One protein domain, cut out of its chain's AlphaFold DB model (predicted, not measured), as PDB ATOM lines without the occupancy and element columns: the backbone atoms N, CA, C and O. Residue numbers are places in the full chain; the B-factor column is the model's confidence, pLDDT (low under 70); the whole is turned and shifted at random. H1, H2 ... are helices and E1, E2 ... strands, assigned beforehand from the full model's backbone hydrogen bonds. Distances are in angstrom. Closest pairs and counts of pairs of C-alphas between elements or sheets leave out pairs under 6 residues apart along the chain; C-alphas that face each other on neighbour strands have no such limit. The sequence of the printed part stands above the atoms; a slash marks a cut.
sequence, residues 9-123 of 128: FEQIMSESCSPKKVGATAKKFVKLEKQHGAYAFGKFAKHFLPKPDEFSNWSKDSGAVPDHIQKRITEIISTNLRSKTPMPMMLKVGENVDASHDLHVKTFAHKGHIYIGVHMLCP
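This is residues 9 to 123 of the 128 residues of an uncharacterized protein of Bradyrhizobium lablabi (UniProt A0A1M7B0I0). A strongly twisted sheet of three strands makes a wall, with the long helix H6 along one face, the other face bare, and H1 beside the edge strand E1. H2 meets the last residues of H6 and leads away from the sheet, and the short helices H3, H4 and H5 form a loose arc farther from it. The printed part has 115 residues, with H1 to H6 followed by E1 to E3 in a mixed sheet of order E1, E3, E2. The class is mixed, helices and strands, in two layers, H6 on one face of the sheet; the whole is compact, with a radius of gyration of the C-alphas of 13.9 A and spans of 38 by 33 by 23 A.

H1, residues 9 to 16, stands at the sheet's level beside E1, residues 89 to 95; their closest C-alphas, of Ser 14 and Met 90, are 4.6 A apart. H1 touches H3, residues 43 to 48, closest at the C-alphas of Phe 9 and Ala 45, 7.3 A. H2, residues 22 to 36, touches residues 81 to 82 alone of H6, residues 67 to 82, at a steep tilt of 67 degrees; the C-alphas of Ala 26 and Leu 81 are closest, 4.5 A. H3 and H4, residues 52 to 55, only just touch, only at the corner, with 3 pairs of C-alphas within 8 A, the closest Lys 46 and Pro 52, 4.8 A. H5, residues 58 to 62, touches no helix. H6 lies over E3, residues 113 to 122, and E2, residues 102 to 110, at a height over the sheet of 10.2 A. E1 and E3 are parallel, with N 92 and O 118 2.8 A apart; E2 and E3 are an antiparallel hairpin, with N 106 and O 117 2.9 A apart. Every O i to N i+4 pair is within hydrogen-bond range in H1, H2, H5 and H6, and 1 of 2 in H3; H4 is too short for such a pair.

H1 begins at C-alpha 9, (53.793, -39.226, -28.678). H2 is 20.2 A long and H6 21.8 A. E2, 23.4 A, bends by 59 degrees at residue 107. E3, 27.6 A, ends at C-alpha 122, (52.620, -53.607, -30.065).

The C-alphas farthest apart, of Gln 35 and Val 97, are 40.6 A apart. The printed part has no cut and no long link. The model's pLDDT is under 70 at residue 9 and residues 39 to 64.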
ATOM      1  N   PHE A   9      55.068 -39.257 -27.946       69.44
ATOM      2  CA  PHE A   9      53.793 -39.226 -28.678       69.44
ATOM      3  C   PHE A   9      52.592 -39.418 -27.742       69.44
ATOM      4  O   PHE A   9      51.666 -38.605 -27.748       69.44
ATOM      5  N   GLU A  10      52.645 -40.443 -26.893       75.19
ATOM      6  CA  GLU A  10      51.661 -40.687 -25.837       75.19
ATOM      7  C   GLU A  10      51.490 -39.463 -24.923       75.19
ATOM      8  O   GLU A  10      50.359 -39.045 -24.650       75.19
ATOM      9  N   GLN A  11      52.598 -38.847 -24.498       76.00
ATOM     10  CA  GLN A  11      52.573 -37.678 -23.622       76.00
ATOM     11  C   GLN A  11      51.890 -36.488 -24.303       76.00
ATOM     12  O   GLN A  11      51.020 -35.854 -23.711       76.00
ATOM     13  N   ILE A  12      52.222 -36.218 -25.564       76.06
ATOM     14  CA  ILE A  12      51.703 -35.067 -26.312       76.06
ATOM     15  C   ILE A  12      50.226 -35.245 -26.653       76.06
ATOM     16  O   ILE A  12      49.453 -34.292 -26.536       76.06
ATOM     17  N   MET A  13      49.807 -36.458 -27.026       76.81
ATOM     18  CA  MET A  13      48.393 -36.771 -27.249       76.81
ATOM     19  C   MET A  13      47.585 -36.627 -25.961       76.81
ATOM     20  O   MET A  13      46.553 -35.953 -25.964       76.81
ATOM     21  N   SER A  14      48.080 -37.196 -24.860       80.38
ATOM     22  CA  SER A  14      47.416 -37.134 -23.556       80.38
ATOM     23  C   SER A  14      47.358 -35.705 -23.008       80.38
ATOM     24  O   SER A  14      46.358 -35.299 -22.419       80.38
ATOM     25  N   GLU A  15      48.392 -34.895 -23.242       84.81
ATOM     26  CA  GLU A  15      48.400 -33.490 -22.842       84.81
ATOM     27  C   GLU A  15      47.453 -32.645 -23.707       84.81
ATOM     28  O   GLU A  15      46.649 -31.869 -23.179       84.81
ATOM     29  N   SER A  16      47.498 -32.816 -25.032       82.25
ATOM     30  CA  SER A  16      46.632 -32.095 -25.976       82.25
ATOM     31  C   SER A  16      45.158 -32.439 -25.765       82.25
ATOM     32  O   SER A  16      44.296 -31.568 -25.886       82.25
ATOM     33  N   CYS A  17      44.866 -33.683 -25.393       84.31
ATOM     34  CA  CYS A  17      43.524 -34.153 -25.067       84.31
ATOM     35  C   CYS A  17      43.236 -34.139 -23.559       84.31
ATOM     36  O   CYS A  17      42.302 -34.797 -23.109       84.31
ATOM     37  N   SER A  18      44.000 -33.388 -22.762       87.44
ATOM     38  CA  SER A  18      43.706 -33.217 -21.337       87.44
ATOM     39  C   SER A  18      42.408 -32.422 -21.127       87.44
ATOM     40  O   SER A  18      42.034 -31.624 -21.990       87.44
ATOM     41  N   PRO A  19      41.739 -32.533 -19.961       88.00
ATOM     42  CA  PRO A  19      40.482 -31.823 -19.706       88.00
ATOM     43  C   PRO A  19      40.554 -30.310 -19.908       88.00
ATOM     44  O   PRO A  19      39.586 -29.694 -20.339       88.00
ATOM     45  N   LYS A  20      41.721 -29.711 -19.654       88.75
ATOM     46  CA  LYS A  20      41.945 -28.270 -19.817       88.75
ATOM     47  C   LYS A  20      42.136 -27.851 -21.279       88.75
ATOM     48  O   LYS A  20      41.866 -26.703 -21.615       88.75
ATOM     49  N   LYS A  21      42.637 -28.748 -22.136       87.88
ATOM     50  CA  LYS A  21      43.057 -28.431 -23.514       87.88
ATOM     51  C   LYS A  21      42.151 -29.042 -24.585       87.88
ATOM     52  O   LYS A  21      42.098 -28.500 -25.686       87.88
ATOM     53  N   VAL A  22      41.394 -30.096 -24.273       88.81
ATOM     54  CA  VAL A  22      40.635 -30.886 -25.257       88.81
ATOM     55  C   VAL A  22      39.685 -30.041 -26.112       88.81
ATOM     56  O   VAL A  22      39.644 -30.215 -27.327       88.81
ATOM     57  N   GLY A  23      38.999 -29.054 -25.529       87.81
ATOM     58  CA  GLY A  23      38.123 -28.153 -26.285       87.81
ATOM     59  C   GLY A  23      38.874 -27.261 -27.284       87.81
ATOM     60  O   GLY A  23      38.414 -27.056 -28.408       87.81
ATOM     61  N   ALA A  24      40.052 -26.751 -26.913       87.75
ATOM     62  CA  ALA A  24      40.897 -25.966 -27.817       87.75
ATOM     63  C   ALA A  24      41.513 -26.851 -28.914       87.75
ATOM     64  O   ALA A  24      41.529 -26.473 -30.086       87.75
ATOM     65  N   THR A  25      41.949 -28.056 -28.544       86.75
ATOM     66  CA  THR A  25      42.457 -29.081 -29.461       86.75
ATOM     67  C   THR A  25      41.406 -29.496 -30.484       86.75
ATOM     68  O   THR A  25      41.720 -29.546 -31.669       86.75
ATOM     69  N   ALA A  26      40.151 -29.695 -30.071       88.00
ATOM     70  CA  ALA A  26      39.024 -29.984 -30.957       88.00
ATOM     71  C   ALA A  26      38.769 -28.844 -31.958       88.00
ATOM     72  O   ALA A  26      38.673 -29.073 -33.163       88.00
ATOM     73  N   LYS A  27      38.767 -27.585 -31.498       87.62
ATOM     74  CA  LYS A  27      38.651 -26.419 -32.394       87.62
ATOM     75  C   LYS A  27      39.796 -26.362 -33.412       87.62
ATOM     76  O   LYS A  27      39.554 -26.113 -34.596       87.62
ATOM     77  N   LYS A  28      41.034 -26.618 -32.976       84.94
ATOM     78  CA  LYS A  28      42.208 -26.667 -33.862       84.94
ATOM     79  C   LYS A  28      42.128 -27.849 -34.837       84.94
ATOM     80  O   LYS A  28      42.435 -27.657 -36.008       84.94
ATOM     81  N   PHE A  29      41.653 -29.017 -34.393       84.69
ATOM     82  CA  PHE A  29      41.397 -30.191 -35.237       84.69
ATOM     83  C   PHE A  29      40.439 -29.841 -36.375       84.69
ATOM     84  O   PHE A  29      40.797 -29.998 -37.537       84.69
ATOM     85  N   VAL A  30      39.265 -29.287 -36.058       85.19
ATOM     86  CA  VAL A  30      38.250 -28.939 -37.067       85.19
ATOM     87  C   VAL A  30      38.782 -27.895 -38.052       85.19
ATOM     88  O   VAL A  30      38.495 -27.961 -39.247       85.19
ATOM     89  N   LYS A  31      39.591 -26.935 -37.583       85.25
ATOM     90  CA  LYS A  31      40.227 -25.941 -38.460       85.25
ATOM     91  C   LYS A  31      41.240 -26.580 -39.415       85.25
ATOM     92  O   LYS A  31      41.215 -26.273 -40.602       85.25
ATOM     93  N   LEU A  32      42.098 -27.467 -38.912       80.75
ATOM     94  CA  LEU A  32      43.093 -28.176 -39.723       80.75
ATOM     95  C   LEU A  32      42.440 -29.124 -40.730       80.75
ATOM     96  O   LEU A  32      42.888 -29.201 -41.867       80.75
ATOM     97  N   GLU A  33      41.362 -29.800 -40.340       80.69
ATOM     98  CA  GLU A  33      40.602 -30.676 -41.230       80.69
ATOM     99  C   GLU A  33      39.995 -29.902 -42.408       80.69
ATOM    100  O   GLU A  33      40.080 -30.346 -43.552       80.69
ATOM    101  N   LYS A  34      39.474 -28.693 -42.165       82.69
ATOM    102  CA  LYS A  34      39.004 -27.809 -43.245       82.69
ATOM    103  C   LYS A  34      40.123 -27.363 -44.192       82.69
ATOM    104  O   LYS A  34      39.854 -27.120 -45.359       82.69
ATOM    105  N   GLN A  35      41.354 -27.231 -43.697       80.81
ATOM    106  CA  GLN A  35      42.498 -26.752 -44.481       80.81
ATOM    107  C   GLN A  35      43.223 -27.866 -45.246       80.81
ATOM    108  O   GLN A  35      43.754 -27.621 -46.324       80.81
ATOM    109  N   HIS A  36      43.269 -29.079 -44.693       76.38
ATOM    110  CA  HIS A  36      44.128 -30.162 -45.184       76.38
ATOM    111  C   HIS A  36      43.375 -31.456 -45.523       76.38
ATOM    112  O   HIS A  36      44.021 -32.467 -45.818       76.38
ATOM    113  N   GLY A  37      42.040 -31.448 -45.463       73.00
ATOM    114  CA  GLY A  37      41.191 -32.613 -45.703       73.00
ATOM    115  C   GLY A  37      41.087 -33.554 -44.499       73.00
ATOM    116  O   GLY A  37      41.607 -33.269 -43.417       73.00
ATOM    117  N   ALA A  38      40.410 -34.687 -44.707       71.75
ATOM    118  CA  ALA A  38      40.086 -35.646 -43.655       71.75
ATOM    119  C   ALA A  38      41.316 -36.105 -42.854       71.75
ATOM    120  O   ALA A  38      42.434 -36.244 -43.370       71.75
ATOM    121  N   TYR A  39      41.086 -36.337 -41.564       68.25
ATOM    122  CA  TYR A  39      42.108 -36.813 -40.646       68.25
ATOM    123  C   TYR A  39      42.650 -38.201 -41.028       68.25
ATOM    124  O   TYR A  39      41.887 -39.108 -41.350       68.25
ATOM    125  N   ALA A  40      43.971 -38.363 -40.930       67.75
ATOM    126  CA  ALA A  40      44.676 -39.632 -41.087       67.75
ATOM    127  C   ALA A  40      45.616 -39.855 -39.896       67.75
ATOM    128  O   ALA A  40      46.174 -38.890 -39.351       67.75
ATOM    129  N   PHE A  41      45.805 -41.119 -39.510       66.62
ATOM    130  CA  PHE A  41      46.691 -41.514 -38.417       66.62
ATOM    131  C   PHE A  41      48.072 -40.846 -38.558       66.62
ATOM    132  O   PHE A  41      48.669 -40.833 -39.631       66.62
ATOM    133  N   GLY A  42      48.555 -40.207 -37.487       63.50
ATOM    134  CA  GLY A  42      49.839 -39.488 -37.478       63.50
ATOM    135  C   GLY A  42      49.868 -38.068 -38.022       63.50
ATOM    136  O   GLY A  42      50.722 -37.277 -37.620       63.50
ATOM    137  N   LYS A  43      48.893 -37.676 -38.847       66.00
ATOM    138  CA  LYS A  43      48.786 -36.291 -39.338       66.00
ATOM    139  C   LYS A  43      48.568 -35.304 -38.182       66.00
ATOM    140  O   LYS A  43      49.025 -34.169 -38.232       66.00
ATOM    141  N   PHE A  44      47.936 -35.761 -37.096       63.88
ATOM    142  CA  PHE A  44      47.717 -34.964 -35.885       63.88
ATOM    143  C   PHE A  44      49.022 -34.673 -35.167       63.88
ATOM    144  O   PHE A  44      49.262 -33.536 -34.784       63.88
ATOM    145  N   ALA A  45      49.887 -35.682 -35.032       62.66
ATOM    146  CA  ALA A  45      51.179 -35.514 -34.391       62.66
ATOM    147  C   ALA A  45      51.942 -34.385 -35.094       62.66
ATOM    148  O   ALA A  45      52.284 -33.394 -34.463       62.66
ATOM    149  N   LYS A  46      52.069 -34.430 -36.424       64.38
ATOM    150  CA  LYS A  46      52.811 -33.407 -37.185       64.38
ATOM    151  C   LYS A  46      52.354 -31.960 -36.930       64.38
ATOM    152  O   LYS A  46      53.191 -31.069 -36.895       64.38
ATOM    153  N   HIS A  47      51.060 -31.707 -36.725       65.62
ATOM    154  CA  HIS A  47      50.535 -30.344 -36.518       65.62
ATOM    155  C   HIS A  47      50.454 -29.895 -35.047       65.62
ATOM    156  O   HIS A  47      50.197 -28.715 -34.761       65.62
ATOM    157  N   PHE A  48      50.602 -30.829 -34.108       62.81
ATOM    158  CA  PHE A  48      50.535 -30.570 -32.667       62.81
ATOM    159  C   PHE A  48      51.885 -30.739 -31.970       62.81
ATOM    160  O   PHE A  48      52.053 -30.258 -30.853       62.81
ATOM    161  N   LEU A  49      52.856 -31.352 -32.642       63.03
ATOM    162  CA  LEU A  49      54.233 -31.439 -32.194       63.03
ATOM    163  C   LEU A  49      54.951 -30.093 -32.388       63.03
ATOM    164  O   LEU A  49      54.859 -29.501 -33.462       63.03
ATOM    165  N   PRO A  50      55.734 -29.635 -31.396       55.00
ATOM    166  CA  PRO A  50      56.588 -28.459 -31.548       55.00
ATOM    167  C   PRO A  50      57.751 -28.674 -32.538       55.00
ATOM    168  O   PRO A  50      58.328 -27.698 -33.004       55.00
ATOM    169  N   LYS A  51      58.089 -29.930 -32.878       60.88
ATOM    170  CA  LYS A  51      59.099 -30.300 -33.886       60.88
ATOM    171  C   LYS A  51      58.579 -31.442 -34.777       60.88
ATOM    172  O   LYS A  51      58.739 -32.605 -34.411       60.88
ATOM    173  N   PRO A  52      57.937 -31.151 -35.921       56.34
ATOM    174  CA  PRO A  52      57.400 -32.184 -36.813       56.34
ATOM    175  C   PRO A  52      58.478 -33.123 -37.383       56.34
ATOM    176  O   PRO A  52      58.180 -34.285 -37.659       56.34
ATOM    177  N   ASP A  53      59.724 -32.654 -37.490       57.06
ATOM    178  CA  ASP A  53      60.845 -33.423 -38.046       57.06
ATOM    179  C   ASP A  53      61.353 -34.543 -37.124       57.06
ATOM    180  O   ASP A  53      61.906 -35.525 -37.623       57.06
ATOM    181  N   GLU A  54      61.100 -34.472 -35.805       53.62
ATOM    182  CA  GLU A  54      61.431 -35.562 -34.858       53.62
ATOM    183  C   GLU A  54      60.656 -36.854 -35.167       53.62
ATOM    184  O   GLU A  54      61.079 -37.936 -34.775       53.62
ATOM    185  N   PHE A  55      59.544 -36.750 -35.900       53.53
ATOM    186  CA  PHE A  55      58.702 -37.875 -36.305       53.53
ATOM    187  C   PHE A  55      58.622 -37.996 -37.834       53.53
ATOM    188  O   PHE A  55      57.639 -38.484 -38.387       53.53
ATOM    189  N   SER A  56      59.651 -37.546 -38.554       50.97
ATOM    190  CA  SER A  56      59.749 -37.670 -40.019       50.97
ATOM    191  C   SER A  56      59.660 -39.128 -40.503       50.97
ATOM    192  O   SER A  56      59.045 -39.389 -41.538       50.97
ATOM    193  N   ASN A  57      60.133 -40.087 -39.696       52.94
ATOM    194  CA  ASN A  57      60.008 -41.531 -39.938       52.94
ATOM    195  C   ASN A  57      58.635 -42.124 -39.584       52.94
ATOM    196  O   ASN A  57      58.473 -43.341 -39.639       52.94
ATOM    197  N   TRP A  58      57.623 -41.290 -39.308       53.19
ATOM    198  CA  TRP A  58      56.280 -41.739 -38.938       53.19
ATOM    199  C   TRP A  58      55.742 -42.860 -39.829       53.19
ATOM    200  O   TRP A  58      55.303 -43.859 -39.286       53.19
ATOM    201  N   SER A  59      55.809 -42.748 -41.163       48.22
ATOM    202  CA  SER A  59      55.304 -43.808 -42.059       48.22
ATOM    203  C   SER A  59      56.069 -45.128 -41.934       48.22
ATOM    204  O   SER A  59      55.493 -46.187 -42.163       48.22
ATOM    205  N   LYS A  60      57.361 -45.075 -41.594       52.28
ATOM    206  CA  LYS A  60      58.217 -46.257 -41.440       52.28
ATOM    207  C   LYS A  60      57.932 -46.966 -40.117       52.28
ATOM    208  O   LYS A  60      57.850 -48.189 -40.093       52.28
ATOM    209  N   ASP A  61      57.709 -46.194 -39.058       51.12
ATOM    210  CA  ASP A  61      57.397 -46.720 -37.730       51.12
ATOM    211  C   ASP A  61      55.909 -47.105 -37.602       51.12
ATOM    212  O   ASP A  61      55.572 -48.060 -36.903       51.12
ATOM    213  N   SER A  62      55.016 -46.432 -38.348       48.44
ATOM    214  CA  SER A  62      53.570 -46.724 -38.377       48.44
ATOM    215  C   SER A  62      53.226 -47.838 -39.327       48.44
ATOM    216  O   SER A  62      52.205 -48.483 -39.132       48.44
ATOM    217  N   GLY A  63      54.080 -48.089 -40.320       48.84
ATOM    218  CA  GLY A  63      53.949 -49.227 -41.221       48.84
ATOM    219  C   GLY A  63      53.986 -50.575 -40.496       48.84
ATOM    220  O   GLY A  63      53.500 -51.557 -41.044       48.84
ATOM    221  N   ALA A  64      54.501 -50.628 -39.260       63.66
ATOM    222  CA  ALA A  64      54.409 -51.817 -38.416       63.66
ATOM    223  C   ALA A  64      53.006 -52.016 -37.814       63.66
ATOM    224  O   ALA A  64      52.618 -53.156 -37.566       63.66
ATOM    225  N   VAL A  65      52.239 -50.940 -37.593       72.12
ATOM    226  CA  VAL A  65      50.892 -51.013 -37.011       72.12
ATOM    227  C   VAL A  65      49.891 -51.396 -38.105       72.12
ATOM    228  O   VAL A  65      49.786 -50.680 -39.101       72.12
ATOM    229  N   PRO A  66      49.094 -52.463 -37.933       81.69
ATOM    230  CA  PRO A  66      48.103 -52.872 -38.919       81.69
ATOM    231  C   PRO A  66      47.106 -51.762 -39.281       81.69
ATOM    232  O   PRO A  66      46.599 -51.053 -38.406       81.69
ATOM    233  N   ASP A  67      46.739 -51.673 -40.561       81.94
ATOM    234  CA  ASP A  67      45.818 -50.653 -41.088       81.94
ATOM    235  C   ASP A  67      44.489 -50.573 -40.330       81.94
ATOM    236  O   ASP A  67      43.941 -49.488 -40.133       81.94
ATOM    237  N   HIS A  68      43.955 -51.714 -39.890       83.94
ATOM    238  CA  HIS A  68      42.696 -51.751 -39.148       83.94
ATOM    239  C   HIS A  68      42.812 -51.055 -37.780       83.94
ATOM    240  O   HIS A  68      41.888 -50.346 -37.382       83.94
ATOM    241  N   ILE A  69      43.960 -51.164 -37.101       84.50
ATOM    242  CA  ILE A  69      44.240 -50.459 -35.839       84.50
ATOM    243  C   ILE A  69      44.425 -48.968 -36.102       84.50
ATOM    244  O   ILE A  69      43.830 -48.143 -35.406       84.50
ATOM    245  N   GLN A  70      45.179 -48.604 -37.144       81.88
ATOM    246  CA  GLN A  70      45.356 -47.201 -37.525       81.88
ATOM    247  C   GLN A  70      44.014 -46.522 -37.833       81.88
ATOM    248  O   GLN A  70      43.739 -45.425 -37.333       81.88
ATOM    249  N   LYS A  71      43.153 -47.181 -38.620       84.50
ATOM    250  CA  LYS A  71      41.796 -46.707 -38.931       84.50
ATOM    251  C   LYS A  71      40.965 -46.565 -37.667       84.50
ATOM    252  O   LYS A  71      40.381 -45.507 -37.450       84.50
ATOM    253  N   ARG A  72      40.986 -47.568 -36.785       87.81
ATOM    254  CA  ARG A  72      40.208 -47.535 -35.545       87.81
ATOM    255  C   ARG A  72      40.622 -46.391 -34.620       87.81
ATOM    256  O   ARG A  72      39.761 -45.672 -34.120       87.81
ATOM    257  N   ILE A  73      41.924 -46.165 -34.435       85.19
ATOM    258  CA  ILE A  73      42.426 -45.024 -33.652       85.19
ATOM    259  C   ILE A  73      42.018 -43.699 -34.310       85.19
ATOM    260  O   ILE A  73      41.567 -42.774 -33.632       85.19
ATOM    261  N   THR A  74      42.129 -43.616 -35.638       84.50
ATOM    262  CA  THR A  74      41.740 -42.431 -36.415       84.50
ATOM    263  C   THR A  74      40.262 -42.096 -36.232       84.50
ATOM    264  O   THR A  74      39.918 -40.939 -35.978       84.50
ATOM    265  N   GLU A  75      39.389 -43.097 -36.307       88.50
ATOM    266  CA  GLU A  75      37.949 -42.962 -36.083       88.50
ATOM    267  C   GLU A  75      37.639 -42.454 -34.676       88.50
ATOM    268  O   GLU A  75      36.879 -41.501 -34.529       88.50
ATOM    269  N   ILE A  76      38.254 -43.032 -33.642       89.00
ATOM    270  CA  ILE A  76      38.008 -42.644 -32.244       89.00
ATOM    271  C   ILE A  76      38.437 -41.198 -31.995       89.00
ATOM    272  O   ILE A  76      37.669 -40.407 -31.442       89.00
ATOM    273  N   ILE A  77      39.645 -40.833 -32.434       86.06
ATOM    274  CA  ILE A  77      40.182 -39.479 -32.263       86.06
ATOM    275  C   ILE A  77      39.325 -38.467 -33.020       86.06
ATOM    276  O   ILE A  77      38.883 -37.479 -32.434       86.06
ATOM    277  N   SER A  78      39.063 -38.711 -34.306       87.06
ATOM    278  CA  SER A  78      38.287 -37.777 -35.126       87.06
ATOM    279  C   SER A  78      36.851 -37.636 -34.633       87.06
ATOM    280  O   SER A  78      36.363 -36.515 -34.522       87.06
ATOM    281  N   THR A  79      36.187 -38.732 -34.259       90.62
ATOM    282  CA  THR A  79      34.816 -38.697 -33.727       90.62
ATOM    283  C   THR A  79      34.751 -37.894 -32.434       90.62
ATOM    284  O   THR A  79      33.898 -37.019 -32.295       90.62
ATOM    285  N   ASN A  80      35.688 -38.126 -31.511       90.75
ATOM    286  CA  ASN A  80      35.727 -37.385 -30.257       90.75
ATOM    287  C   ASN A  80      35.992 -35.890 -30.483       90.75
ATOM    288  O   ASN A  80      35.296 -35.049 -29.924       90.75
ATOM    289  N   LEU A  81      36.963 -35.539 -31.330       88.19
ATOM    290  CA  LEU A  81      37.338 -34.142 -31.572       88.19
ATOM    291  C   LEU A  81      36.336 -33.378 -32.452       88.19
ATOM    292  O   LEU A  81      36.306 -32.151 -32.402       88.19
ATOM    293  N   ARG A  82      35.499 -34.078 -33.225       89.12
ATOM    294  CA  ARG A  82      34.351 -33.489 -33.934       89.12
ATOM    295  C   ARG A  82      33.102 -33.366 -33.051       89.12
ATOM    296  O   ARG A  82      32.148 -32.702 -33.456       89.12
ATOM    297  N   SER A  83      33.082 -33.988 -31.870       90.31
ATOM    298  CA  SER A  83      31.948 -33.911 -30.945       90.31
ATOM    299  C   SER A  83      31.725 -32.483 -30.440       90.31
ATOM    300  O   SER A  83      32.669 -31.721 -30.234       90.31
ATOM    301  N   LYS A  84      30.460 -32.134 -30.170       88.19
ATOM    302  CA  LYS A  84      30.091 -30.865 -29.516       88.19
ATOM    303  C   LYS A  84      30.682 -30.756 -28.107       88.19
ATOM    304  O   LYS A  84      30.973 -29.656 -27.646       88.19
ATOM    305  N   THR A  85      30.863 -31.894 -27.441       89.25
ATOM    306  CA  THR A  85      31.423 -32.016 -26.092       89.25
ATOM    307  C   THR A  85      32.576 -33.022 -26.129       89.25
ATOM    308  O   THR A  85      32.388 -34.183 -25.755       89.25
ATOM    309  N   PRO A  86      33.752 -32.626 -26.650       91.19
ATOM    310  CA  PRO A  86      34.880 -33.532 -26.790       91.19
ATOM    311  C   PRO A  86      35.374 -33.957 -25.405       91.19
ATOM    312  O   PRO A  86      35.575 -33.128 -24.513       91.19
ATOM    313  N   MET A  87      35.557 -35.259 -25.227       93.06
ATOM    314  CA  MET A  87      35.983 -35.836 -23.961       93.06
ATOM    315  C   MET A  87      37.506 -35.877 -23.863       93.06
ATOM    316  O   MET A  87      38.180 -36.107 -24.874       93.06
ATOM    317  N   PRO A  88      38.067 -35.710 -22.658       92.62
ATOM    318  CA  PRO A  88      39.474 -35.971 -22.420       92.62
ATOM    319  C   PRO A  88      39.885 -37.356 -22.934       92.62
ATOM    320  O   PRO A  88      39.117 -38.312 -22.831       92.62
ATOM    321  N   MET A  89      41.093 -37.481 -23.475       91.75
ATOM    322  CA  MET A  89      41.591 -38.747 -24.020       91.75
ATOM    323  C   MET A  89      43.006 -39.025 -23.533       91.75
ATOM    324  O   MET A  89      43.811 -38.107 -23.384       91.75
ATOM    325  N   MET A  90      43.298 -40.299 -23.301       88.44
ATOM    326  CA  MET A  90      44.617 -40.785 -22.927       88.44
ATOM    327  C   MET A  90      45.007 -41.918 -23.868       88.44
ATOM    328  O   MET A  90      44.269 -42.893 -23.997       88.44
ATOM    329  N   LEU A  91      46.152 -41.768 -24.526       86.31
ATOM    330  CA  LEU A  91      46.733 -42.811 -25.360       86.31
ATOM    331  C   LEU A  91      47.867 -43.461 -24.579       86.31
ATOM    332  O   LEU A  91      48.719 -42.753 -24.057       86.31
ATOM    333  N   LYS A  92      47.878 -44.786 -24.520       84.94
ATOM    334  CA  LYS A  92      48.950 -45.586 -23.941       84.94
ATOM    335  C   LYS A  92      49.471 -46.551 -24.986       84.94
ATOM    336  O   LYS A  92      48.666 -47.127 -25.721       84.94
ATOM    337  N   VAL A  93      50.784 -46.738 -25.038       81.81
ATOM    338  CA  VAL A  93      51.384 -47.793 -25.863       81.81
ATOM    339  C   VAL A  93      52.201 -48.744 -25.007       81.81
ATOM    340  O   VAL A  93      53.071 -48.307 -24.258       81.81
ATOM    341  N   GLY A  94      51.911 -50.035 -25.133       81.12
ATOM    342  CA  GLY A  94      52.600 -51.110 -24.426       81.12
ATOM    343  C   GLY A  94      53.073 -52.211 -25.369       81.12
ATOM    344  O   GLY A  94      52.796 -52.180 -26.568       81.12
ATOM    345  N   GLU A  95      53.781 -53.189 -24.813       82.25
ATOM    346  CA  GLU A  95      54.061 -54.455 -25.492       82.25
ATOM    347  C   GLU A  95      52.944 -55.458 -25.195       82.25
ATOM    348  O   GLU A  95      52.405 -55.502 -24.086       82.25
ATOM    349  N   ASN A  96      52.590 -56.254 -26.195       82.81
ATOM    350  CA  ASN A  96      51.645 -57.345 -26.070       82.81
ATOM    351  C   ASN A  96      52.315 -58.563 -25.412       82.81
ATOM    352  O   ASN A  96      53.535 -58.625 -25.251       82.81
ATOM    353  N   VAL A  97      51.516 -59.557 -25.034       83.19
ATOM    354  CA  VAL A  97      52.018 -60.847 -24.530       83.19
ATOM    355  C   VAL A  97      52.461 -61.786 -25.652       83.19
ATOM    356  O   VAL A  97      53.013 -62.842 -25.368       83.19
ATOM    357  N   ASP A  98      52.217 -61.416 -26.910       81.56
ATOM    358  CA  ASP A  98      52.533 -62.191 -28.106       81.56
ATOM    359  C   ASP A  98      53.069 -61.294 -29.246       81.56
ATOM    360  O   ASP A  98      53.366 -60.110 -29.058       81.56
ATOM    361  N   ALA A  99      53.231 -61.871 -30.440       79.44
ATOM    362  CA  ALA A  99      53.734 -61.180 -31.629       79.44
ATOM    363  C   ALA A  99      52.653 -60.390 -32.403       79.44
ATOM    364  O   ALA A  99      52.900 -59.949 -33.529       79.44
ATOM    365  N   SER A 100      51.455 -60.215 -31.840       82.06
ATOM    366  CA  SER A 100      50.345 -59.505 -32.478       82.06
ATOM    367  C   SER A 100      50.224 -58.063 -31.986       82.06
ATOM    368  O   SER A 100      50.670 -57.702 -30.894       82.06
ATOM    369  N   HIS A 101      49.598 -57.223 -32.811       83.25
ATOM    370  CA  HIS A 101      49.114 -55.929 -32.352       83.25
ATOM    371  C   HIS A 101      47.692 -56.068 -31.817       83.25
ATOM    372  O   HIS A 101      46.879 -56.764 -32.424       83.25
ATOM    373  N   ASP A 102      47.373 -55.321 -30.766       87.38
ATOM    374  CA  ASP A 102      46.017 -55.235 -30.228       87.38
ATOM    375  C   ASP A 102      45.668 -53.784 -29.855       87.38
ATOM    376  O   ASP A 102      46.542 -52.932 -29.663       87.38
ATOM    377  N   LEU A 103      44.375 -53.473 -29.793       89.50
ATOM    378  CA  LEU A 103      43.867 -52.146 -29.469       89.50
ATOM    379  C   LEU A 103      42.698 -52.239 -28.494       89.50
ATOM    380  O   LEU A 103      41.587 -52.628 -28.855       89.50
ATOM    381  N   HIS A 104      42.909 -51.770 -27.268       90.75
ATOM    382  CA  HIS A 104      41.851 -51.678 -26.266       90.75
ATOM    383  C   HIS A 104      41.357 -50.245 -26.146       90.75
ATOM    384  O   HIS A 104      42.133 -49.306 -25.972       90.75
ATOM    385  N   VAL A 105      40.040 -50.079 -26.199       92.19
ATOM    386  CA  VAL A 105      39.389 -48.775 -26.079       92.19
ATOM    387  C   VAL A 105      38.380 -48.868 -24.955       92.19
ATOM    388  O   VAL A 105      37.458 -49.680 -25.013       92.19
ATOM    389  N   LYS A 106      38.568 -48.065 -23.909       93.31
ATOM    390  CA  LYS A 106      37.697 -48.070 -22.730       93.31
ATOM    391  C   LYS A 106      37.477 -46.665 -22.217       93.31
ATOM    392  O   LYS A 106      38.371 -45.829 -22.259       93.31
ATOM    393  N   THR A 107      36.303 -46.427 -21.662       93.06
ATOM    394  CA  THR A 107      36.013 -45.197 -20.934       93.06
ATOM    395  C   THR A 107      36.325 -45.407 -19.455       93.06
ATOM    396  O   THR A 107      35.962 -46.439 -18.897       93.06
ATOM    397  N   PHE A 108      37.001 -44.457 -18.810       92.06
ATOM    398  CA  PHE A 108      37.339 -44.561 -17.387       92.06
ATOM    399  C   PHE A 108      37.262 -43.206 -16.682       92.06
ATOM    400  O   PHE A 108      37.480 -42.162 -17.292       92.06
ATOM    401  N   ALA A 109      36.957 -43.215 -15.385       93.38
ATOM    402  CA  ALA A 109      36.955 -42.011 -14.561       93.38
ATOM    403  C   ALA A 109      38.330 -41.804 -13.911       93.38
ATOM    404  O   ALA A 109      38.893 -42.720 -13.315       93.38
ATOM    405  N   HIS A 110      38.869 -40.591 -13.997       89.31
ATOM    406  CA  HIS A 110      40.119 -40.220 -13.344       89.31
ATOM    407  C   HIS A 110      40.086 -38.751 -12.923       89.31
ATOM    408  O   HIS A 110      39.779 -37.875 -13.729       89.31
ATOM    409  N   LYS A 111      40.405 -38.467 -11.652       87.56
ATOM    410  CA  LYS A 111      40.447 -37.100 -11.088       87.56
ATOM    411  C   LYS A 111      39.200 -36.257 -11.421       87.56
ATOM    412  O   LYS A 111      39.322 -35.107 -11.825       87.56
ATOM    413  N   GLY A 112      38.008 -36.848 -11.300       89.38
ATOM    414  CA  GLY A 112      36.733 -36.159 -11.541       89.38
ATOM    415  C   GLY A 112      36.353 -35.956 -13.014       89.38
ATOM    416  O   GLY A 112      35.341 -35.323 -13.293       89.38
ATOM    417  N   HIS A 113      37.121 -36.504 -13.960       89.88
ATOM    418  CA  HIS A 113      36.805 -36.446 -15.387       89.88
ATOM    419  C   HIS A 113      36.665 -37.846 -15.978       89.88
ATOM    420  O   HIS A 113      37.368 -38.775 -15.580       89.88
ATOM    421  N   ILE A 114      35.780 -37.982 -16.962       92.94
ATOM    422  CA  ILE A 114      35.649 -39.203 -17.752       92.94
ATOM    423  C   ILE A 114      36.581 -39.094 -18.962       92.94
ATOM    424  O   ILE A 114      36.496 -38.130 -19.721       92.94
ATOM    425  N   TYR A 115      37.462 -40.076 -19.131       92.88
ATOM    426  CA  TYR A 115      38.431 -40.162 -20.217       92.88
ATOM    427  C   TYR A 115      38.065 -41.266 -21.199       92.88
ATOM    428  O   TYR A 115      37.571 -42.323 -20.808       92.88
ATOM    429  N   ILE A 116      38.406 -41.047 -22.465       93.69
ATOM    430  CA  ILE A 116      38.569 -42.110 -23.453       93.69
ATOM    431  C   ILE A 116      40.006 -42.631 -23.328       93.69
ATOM    432  O   ILE A 116      40.963 -41.917 -23.616       93.69
ATOM    433  N   GLY A 117      40.164 -43.863 -22.869       92.19
ATOM    434  CA  GLY A 117      41.429 -44.586 -22.862       92.19
ATOM    435  C   GLY A 117      41.605 -45.367 -24.150       92.19
ATOM    436  O   GLY A 117      40.756 -46.185 -24.496       92.19
ATOM    437  N   VAL A 118      42.714 -45.126 -24.835       90.69
ATOM    438  CA  VAL A 118      43.156 -45.887 -26.001       90.69
ATOM    439  C   VAL A 118      44.470 -46.550 -25.619       90.69
ATOM    440  O   VAL A 118      45.443 -45.860 -25.338       90.69
ATOM    441  N   HIS A 119      44.505 -47.875 -25.571       89.69
ATOM    442  CA  HIS A 119      45.699 -48.644 -25.250       89.69
ATOM    443  C   HIS A 119      46.072 -49.496 -26.459       89.69
ATOM    444  O   HIS A 119      45.363 -50.438 -26.799       89.69
ATOM    445  N   MET A 120      47.150 -49.114 -27.138       86.12
ATOM    446  CA  MET A 120      47.689 -49.853 -28.272       86.12
ATOM    447  C   MET A 120      48.794 -50.780 -27.773       86.12
ATOM    448  O   MET A 120      49.764 -50.321 -27.175       86.12
ATOM    449  N   LEU A 121      48.648 -52.074 -28.020       85.31
ATOM    450  CA  LEU A 121      49.653 -53.080 -27.715       85.31
ATOM    451  C   LEU A 121      50.405 -53.414 -29.001       85.31
ATOM    452  O   LEU A 121      49.801 -53.790 -30.005       85.31
ATOM    453  N   CYS A 122      51.719 -53.233 -28.981       82.69
ATOM    454  CA  CYS A 122      52.620 -53.607 -30.065       82.69
ATOM    455  C   CYS A 122      53.224 -54.998 -29.805       82.69
ATOM    456  O   CYS A 122      53.372 -55.367 -28.644       82.69
ATOM    457  N   PRO A 123      53.629 -55.751 -30.840       80.19
ATOM    458  CA  PRO A 123      54.248 -57.062 -30.706       80.19
ATOM    459  C   PRO A 123      55.404 -57.055 -29.713       80.19
ATOM    460  O   PRO A 123      56.256 -56.163 -29.757       80.19
TER     461      PRO A 123